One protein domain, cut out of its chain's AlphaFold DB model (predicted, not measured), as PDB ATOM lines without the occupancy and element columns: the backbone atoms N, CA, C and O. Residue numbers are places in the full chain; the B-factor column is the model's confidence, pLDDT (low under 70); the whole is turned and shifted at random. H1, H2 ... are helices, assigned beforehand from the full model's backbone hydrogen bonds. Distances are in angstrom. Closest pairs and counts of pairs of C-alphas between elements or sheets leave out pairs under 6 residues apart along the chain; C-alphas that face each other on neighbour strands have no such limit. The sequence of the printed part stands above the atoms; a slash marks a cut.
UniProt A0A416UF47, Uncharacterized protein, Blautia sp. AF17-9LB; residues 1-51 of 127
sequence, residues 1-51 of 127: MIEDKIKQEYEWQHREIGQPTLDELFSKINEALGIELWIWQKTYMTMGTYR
ATOM      1  N   MET A   1      22.185  58.399 192.242       66.31
ATOM      2  CA  MET A   1      21.279  57.524 193.034       66.31
ATOM      3  C   MET A   1      20.254  56.772 192.183       66.31
ATOM      4  O   MET A   1      20.185  55.559 192.322       66.31
ATOM      5  N   ILE A   2      19.432  57.431 191.351       77.88
ATOM      6  CA  ILE A   2      18.467  56.734 190.463       77.88
ATOM      7  C   ILE A   2      19.148  56.262 189.171       77.88
ATOM      8  O   ILE A   2      18.993  55.108 188.787       77.88
ATOM      9  N   GLU A   3      19.960  57.118 188.553       82.69
ATOM     10  CA  GLU A   3      20.715  56.799 187.330       82.69
ATOM     11  C   GLU A   3      21.664  55.609 187.526       82.69
ATOM     12  O   GLU A   3      21.703  54.708 186.692       82.69
ATOM     13  N   ASP A   4      22.341  55.536 188.676       86.88
ATOM     14  CA  ASP A   4      23.220  54.408 189.015       86.88
ATOM     15  C   ASP A   4      22.455  53.083 189.109       86.88
ATOM     16  O   ASP A   4      22.952  52.048 188.668       86.88
ATOM     17  N   LYS A   5      21.226  53.108 189.644       82.69
ATOM     18  CA  LYS A   5      20.363  51.921 189.715       82.69
ATOM     19  C   LYS A   5      19.902  51.481 188.331       82.69
ATOM     20  O   LYS A   5      19.909  50.289 188.051       82.69
ATOM     21  N   ILE A   6      19.526  52.427 187.472       86.88
ATOM     22  CA  ILE A   6      19.116  52.135 186.090       86.88
ATOM     23  C   ILE A   6      20.280  51.516 185.317       86.88
ATOM     24  O   ILE A   6      20.099  50.515 184.630       86.88
ATOM     25  N   LYS A   7      21.486  52.072 185.470       90.44
ATOM     26  CA  LYS A   7      22.691  51.544 184.831       90.44
ATOM     27  C   LYS A   7      23.025  50.131 185.313       90.44
ATOM     28  O   LYS A   7      23.255  49.257 184.487       90.44
ATOM     29  N   GLN A   8      23.004  49.891 186.625       85.38
ATOM     30  CA  GLN A   8      23.253  48.559 187.188       85.38
ATOM     31  C   GLN A   8      22.235  47.524 186.703       85.38
ATOM     32  O   GLN A   8      22.611  46.405 186.365       85.38
ATOM     33  N   GLU A   9      20.956  47.897 186.649       85.56
ATOM     34  CA  GLU A   9      19.898  47.023 186.146       85.56
ATOM     35  C   GLU A   9      20.108  46.709 184.660       85.56
ATOM     36  O   GLU A   9      20.043  45.549 184.264       85.56
ATOM     37  N   TYR A  10      20.440  47.715 183.845       89.75
ATOM     38  CA  TYR A  10      20.752  47.518 182.430       89.75
ATOM     39  C   TYR A  10      21.936  46.565 182.232       89.75
ATOM     40  O   TYR A  10      21.841  45.611 181.458       89.75
ATOM     41  N   GLU A  11      23.041  46.788 182.947       90.50
ATOM     42  CA  GLU A  11      24.235  45.939 182.881       90.50
ATOM     43  C   GLU A  11      23.930  44.502 183.314       90.50
ATOM     44  O   GLU A  11      24.407  43.548 182.698       90.50
ATOM     45  N   TRP A  12      23.098  44.330 184.344       85.81
ATOM     46  CA  TRP A  12      22.656  43.014 184.788       85.81
ATOM     47  C   TRP A  12      21.787  42.319 183.734       85.81
ATOM     48  O   TRP A  12      22.015  41.149 183.420       85.81
ATOM     49  N   GLN A  13      20.833  43.045 183.145       86.56
ATOM     50  CA  GLN A  13      19.940  42.528 182.112       86.56
ATOM     51  C   GLN A  13      20.686  42.124 180.843       86.56
ATOM     52  O   GLN A  13      20.255  41.181 180.193       86.56
ATOM     53  N   HIS A  14      21.806  42.767 180.505       91.19
ATOM     54  CA  HIS A  14      22.567  42.479 179.281       91.19
ATOM     55  C   HIS A  14      23.838  41.663 179.520       91.19
ATOM     56  O   HIS A  14      24.587  41.386 178.579       91.19
ATOM     57  N   ARG A  15      24.060  41.210 180.758       90.44
ATOM     58  CA  ARG A  15      25.259  40.474 181.155       90.44
ATOM     59  C   ARG A  15      25.504  39.232 180.294       90.44
ATOM     60  O   ARG A  15      24.578  38.592 179.786       90.44
ATOM     61  N   GLU A  16      26.773  38.892 180.137       90.69
ATOM     62  CA  GLU A  16      27.224  37.586 179.657       90.69
ATOM     63  C   GLU A  16      26.771  36.458 180.594       90.69
ATOM     64  O   GLU A  16      26.565  36.668 181.795       90.69
ATOM     65  N   ILE A  17      26.620  35.253 180.046       88.25
ATOM     66  CA  ILE A  17      26.255  34.070 180.837       88.25
ATOM     67  C   ILE A  17      27.477  33.387 181.466       88.25
ATOM     68  O   ILE A  17      27.311  32.453 182.252       88.25
ATOM     69  N   GLY A  18      28.692  33.847 181.142       89.69
ATOM     70  CA  GLY A  18      29.948  33.340 181.694       89.69
ATOM     71  C   GLY A  18      30.429  32.049 181.031       89.69
ATOM     72  O   GLY A  18      31.169  31.282 181.645       89.69
ATOM     73  N   GLN A  19      29.994  31.788 179.796       90.38
ATOM     74  CA  GLN A  19      30.409  30.640 178.993       90.38
ATOM     75  C   GLN A  19      30.972  31.155 177.663       90.38
ATOM     76  O   GLN A  19      30.188  31.469 176.768       90.38
ATOM     77  N   PRO A  20      32.310  31.199 177.492       94.44
ATOM     78  CA  PRO A  20      32.952  31.936 176.400       94.44
ATOM     79  C   PRO A  20      32.430  31.601 174.998       94.44
ATOM     80  O   PRO A  20      32.196  32.490 174.188       94.44
ATOM     81  N   THR A  21      32.195  30.317 174.721       93.44
ATOM     82  CA  THR A  21      31.693  29.852 173.419       93.44
ATOM     83  C   THR A  21      30.269  30.322 173.126       93.44
ATOM     84  O   THR A  21      29.932  30.610 171.980       93.44
ATOM     85  N   LEU A  22      29.422  30.402 174.152       92.44
ATOM     86  CA  LEU A  22      28.042  30.859 174.028       92.44
ATOM     87  C   LEU A  22      27.965  32.385 174.005       92.44
ATOM     88  O   LEU A  22      27.199  32.934 173.221       92.44
ATOM     89  N   ASP A  23      28.785  33.066 174.804       95.12
ATOM     90  CA  ASP A  23      28.871  34.527 174.803       95.12
ATOM     91  C   ASP A  23      29.354  35.055 173.435       95.12
ATOM     92  O   ASP A  23      28.764  35.996 172.898       95.12
ATOM     93  N   GLU A  24      30.319  34.381 172.790       96.25
ATOM     94  CA  GLU A  24      30.730  34.698 171.412       96.25
ATOM     95  C   GLU A  24      29.586  34.495 170.401       96.25
ATOM     96  O   GLU A  24      29.367  35.329 169.518       96.25
ATOM     97  N   LEU A  25      28.823  33.404 170.533       93.94
ATOM     98  CA  LEU A  25      27.662  33.138 169.682       93.94
ATOM     99  C   LEU A  25      26.584  34.219 169.846       93.94
ATOM    100  O   LEU A  25      26.045  34.700 168.850       93.94
ATOM    101  N   PHE A  26      26.280  34.631 171.079       94.88
ATOM    102  CA  PHE A  26      25.297  35.684 171.333       94.88
ATOM    103  C   PHE A  26      25.739  37.041 170.800       94.88
ATOM    104  O   PHE A  26      24.904  37.762 170.263       94.88
ATOM    105  N   SER A  27      27.033  37.361 170.878       95.38
ATOM    106  CA  SER A  27      27.584  38.574 170.269       95.38
ATOM    107  C   SER A  27      27.337  38.605 168.753       95.38
ATOM    108  O   SER A  27      26.778  39.569 168.235       95.38
ATOM    109  N   LYS A  28      27.614  37.493 168.055       96.81
ATOM    110  CA  LYS A  28      27.343  37.361 166.610       96.81
ATOM    111  C   LYS A  28      25.855  37.475 166.271       96.81
ATOM    112  O   LYS A  28      25.503  38.062 165.253       96.81
ATOM    113  N   ILE A  29      24.973  36.919 167.106       89.69
ATOM    114  CA  ILE A  29      23.515  37.022 166.922       89.69
ATOM    115  C   ILE A  29      23.041  38.468 167.102       89.69
ATOM    116  O   ILE A  29      22.259  38.955 166.286       89.69
ATOM    117  N   ASN A  30      23.523  39.151 168.141       92.88
ATOM    118  CA  ASN A  30      23.220  40.558 168.398       92.88
ATOM    119  C   ASN A  30      23.634  41.440 167.216       92.88
ATOM    120  O   ASN A  30      22.823  42.225 166.731       92.88
ATOM    121  N   GLU A  31      24.858  41.260 166.710       96.88
ATOM    122  CA  GLU A  31      25.372  41.988 165.548       96.88
ATOM    123  C   GLU A  31      24.531  41.721 164.294       96.88
ATOM    124  O   GLU A  31      24.094  42.657 163.626       96.88
ATOM    125  N   ALA A  32      24.241  40.451 164.004       96.00
ATOM    126  CA  ALA A  32      23.486  40.064 162.815       96.00
ATOM    127  C   ALA A  32      22.045  40.598 162.807       96.00
ATOM    128  O   ALA A  32      21.490  40.857 161.739       96.00
ATOM    129  N   LEU A  33      21.425  40.733 163.982       87.94
ATOM    130  CA  LEU A  33      20.037  41.174 164.124       87.94
ATOM    131  C   LEU A  33      19.899  42.657 164.500       87.94
ATOM    132  O   LEU A  33      18.788  43.181 164.450       87.94
ATOM    133  N   GLY A  34      20.988  43.330 164.879       93.38
ATOM    134  CA  GLY A  34      20.956  44.700 165.394       93.38
ATOM    135  C   GLY A  34      20.194  44.828 166.720       93.38
ATOM    136  O   GLY A  34      19.477  45.808 166.918       93.38
ATOM    137  N   ILE A  35      20.302  43.829 167.601       91.12
ATOM    138  CA  ILE A  35      19.616  43.780 168.905       91.12
ATOM    139  C   ILE A  35      20.605  43.529 170.044       91.12
ATOM    140  O   ILE A  35      21.729  43.098 169.809       91.12
ATOM    141  N   GLU A  36      20.152  43.696 171.287       92.81
ATOM    142  CA  GLU A  36      20.857  43.193 172.466       92.81
ATOM    143  C   GLU A  36      20.005  42.153 173.197       92.81
ATOM    144  O   GLU A  36      18.965  42.461 173.777       92.81
ATOM    145  N   LEU A  37      20.447  40.894 173.167       88.94
ATOM    146  CA  LEU A  37      19.805  39.824 173.921       88.94
ATOM    147  C   LEU A  37      19.925  40.064 175.433       88.94
ATOM    148  O   LEU A  37      21.023  40.261 175.961       88.94
ATOM    149  N   TRP A  38      18.804  39.945 176.143       90.44
ATOM    150  CA  TRP A  38      18.768  39.966 177.605       90.44
ATOM    151  C   TRP A  38      19.249  38.629 178.179       90.44
ATOM    152  O   TRP A  38      19.118  37.571 177.555       90.44
ATOM    153  N   ILE A  39      19.739  38.643 179.418       87.31
ATOM    154  CA  ILE A  39      20.271  37.487 180.141       87.31
ATOM    155  C   ILE A  39      19.271  36.329 180.161       87.31
ATOM    156  O   ILE A  39      19.650  35.184 179.937       87.31
ATOM    157  N   TRP A  40      17.974  36.612 180.313       81.38
ATOM    158  CA  TRP A  40      16.946  35.572 180.303       81.38
ATOM    159  C   TRP A  40      16.760  34.919 178.928       81.38
ATOM    160  O   TRP A  40      16.484  33.722 178.870       81.38
ATOM    161  N   GLN A  41      16.947  35.658 177.828       80.50
ATOM    162  CA  GLN A  41      16.897  35.102 176.472       80.50
ATOM    163  C   GLN A  41      18.093  34.179 176.252       80.50
ATOM    164  O   GLN A  41      17.916  33.036 175.831       80.50
ATOM    165  N   LYS A  42      19.293  34.630 176.644       88.81
ATOM    166  CA  LYS A  42      20.525  33.825 176.602       88.81
ATOM    167  C   LYS A  42      20.380  32.540 177.427       88.81
ATOM    168  O   LYS A  42      20.686  31.445 176.955       88.81
ATOM    169  N   THR A  43      19.850  32.630 178.647       81.88
ATOM    170  CA  THR A  43      19.611  31.455 179.500       81.88
ATOM    171  C   THR A  43      18.540  30.525 178.916       81.88
ATOM    172  O   THR A  43      18.716  29.310 178.928       81.88
ATOM    173  N   TYR A  44      17.454  31.059 178.349       79.56
ATOM    174  CA  TYR A  44      16.422  30.242 177.706       79.56
ATOM    175  C   TYR A  44      16.971  29.457 176.507       79.56
ATOM    176  O   TYR A  44      16.727  28.257 176.395       79.56
ATOM    177  N   MET A  45      17.759  30.113 175.648       81.62
ATOM    178  CA  MET A  45      18.377  29.492 174.471       81.62
ATOM    179  C   MET A  45      19.358  28.369 174.832       81.62
ATOM    180  O   MET A  45      19.512  27.429 174.059       81.62
ATOM    181  N   THR A  46      20.014  28.449 175.992       85.12
ATOM    182  CA  THR A  46      21.047  27.479 176.406       85.12
ATOM    183  C   THR A  46      20.485  26.312 177.192       85.12
ATOM    184  O   THR A  46      20.863  25.169 176.959       85.12
ATOM    185  N   MET A  47      19.581  26.587 178.128       79.75
ATOM    186  CA  MET A  47      19.067  25.579 179.055       79.75
ATOM    187  C   MET A  47      17.726  24.986 178.607       79.75
ATOM    188  O   MET A  47      17.193  24.107 179.285       79.75
ATOM    189  N   GLY A  48      17.121  25.508 177.531       67.62
ATOM    190  CA  GLY A  48      15.767  25.152 177.077       67.62
ATOM    191  C   GLY A  48      14.666  25.489 178.092       67.62
ATOM    192  O   GLY A  48      13.486  25.225 177.872       67.62
ATOM    193  N   THR A  49      15.052  26.064 179.227       57.88
ATOM    194  CA  THR A  49      14.198  26.468 180.328       57.88
ATOM    195  C   THR A  49      14.813  27.716 180.937       57.88
ATOM    196  O   THR A  49      15.999  27.758 181.244       57.88
ATOM    197  N   TYR A  50      13.998  28.744 181.131       54.69
ATOM    198  CA  TYR A  50      14.350  29.834 182.027       54.69
ATOM    199  C   TYR A  50      13.540  29.640 183.297       54.69
ATOM    200  O   TYR A  50      12.377  30.045 183.383       54.69
ATOM    201  N   ARG A  51      14.108  28.930 184.274       48.84
ATOM    202  CA  ARG A  51      13.476  28.866 185.588       48.84
ATOM    203  C   ARG A  51      13.565  30.247 186.252       48.84
ATOM    204  O   ARG A  51      14.644  30.709 186.589       48.84
TER     205      ARG A  51
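AT A GLANCE: This is residues 1 to 51 of the 127 residues of an uncharacterized protein of Blautia sp. AF17-9LB (UniProt A0A416UF47). H2 and the shorter H3 cross loosely in a small body, from which H1 reaches out, residues 1 to 9 sticking free. The printed part has 51 residues, with helices H1, H2, H3 in order and no named strand: all helix. Only just loose, close to compact, it has a radius of gyration of the C-alphas of 12.1 A and spans 35 by 27 by 17 A.

HOW THE PARTS SIT: Start at H2, residues 20 to 33: H3, residues 39 to 47, is close but not clearly touching, with closest C-alphas 26 and 42 7.3 A apart, at a steep tilt of 62 degrees. H1, residues 2 to 14, touches H3 only at their ends, with residues 12 to 14 alone; C-alphas 13 and 39 come closest, 5.4 A, at a shallow tilt of 18 degrees. Each helix has every O i to N i+4 pair within hydrogen-bond range.

IN THESE COORDINATES: From C-alpha 20 at (32.952, 31.936, 176.400), H2 runs 20.1 A. H1 runs 18.6 A, H3 12.0 A to C-alpha 47 at (19.067, 25.579, 179.055).

THE WHOLE: C-alphas 1 and 48 are farthest apart, 36.5 A. Both links are tight, the printed part has no cut, and residues 1 and 48 to 51 have pLDDT under 70.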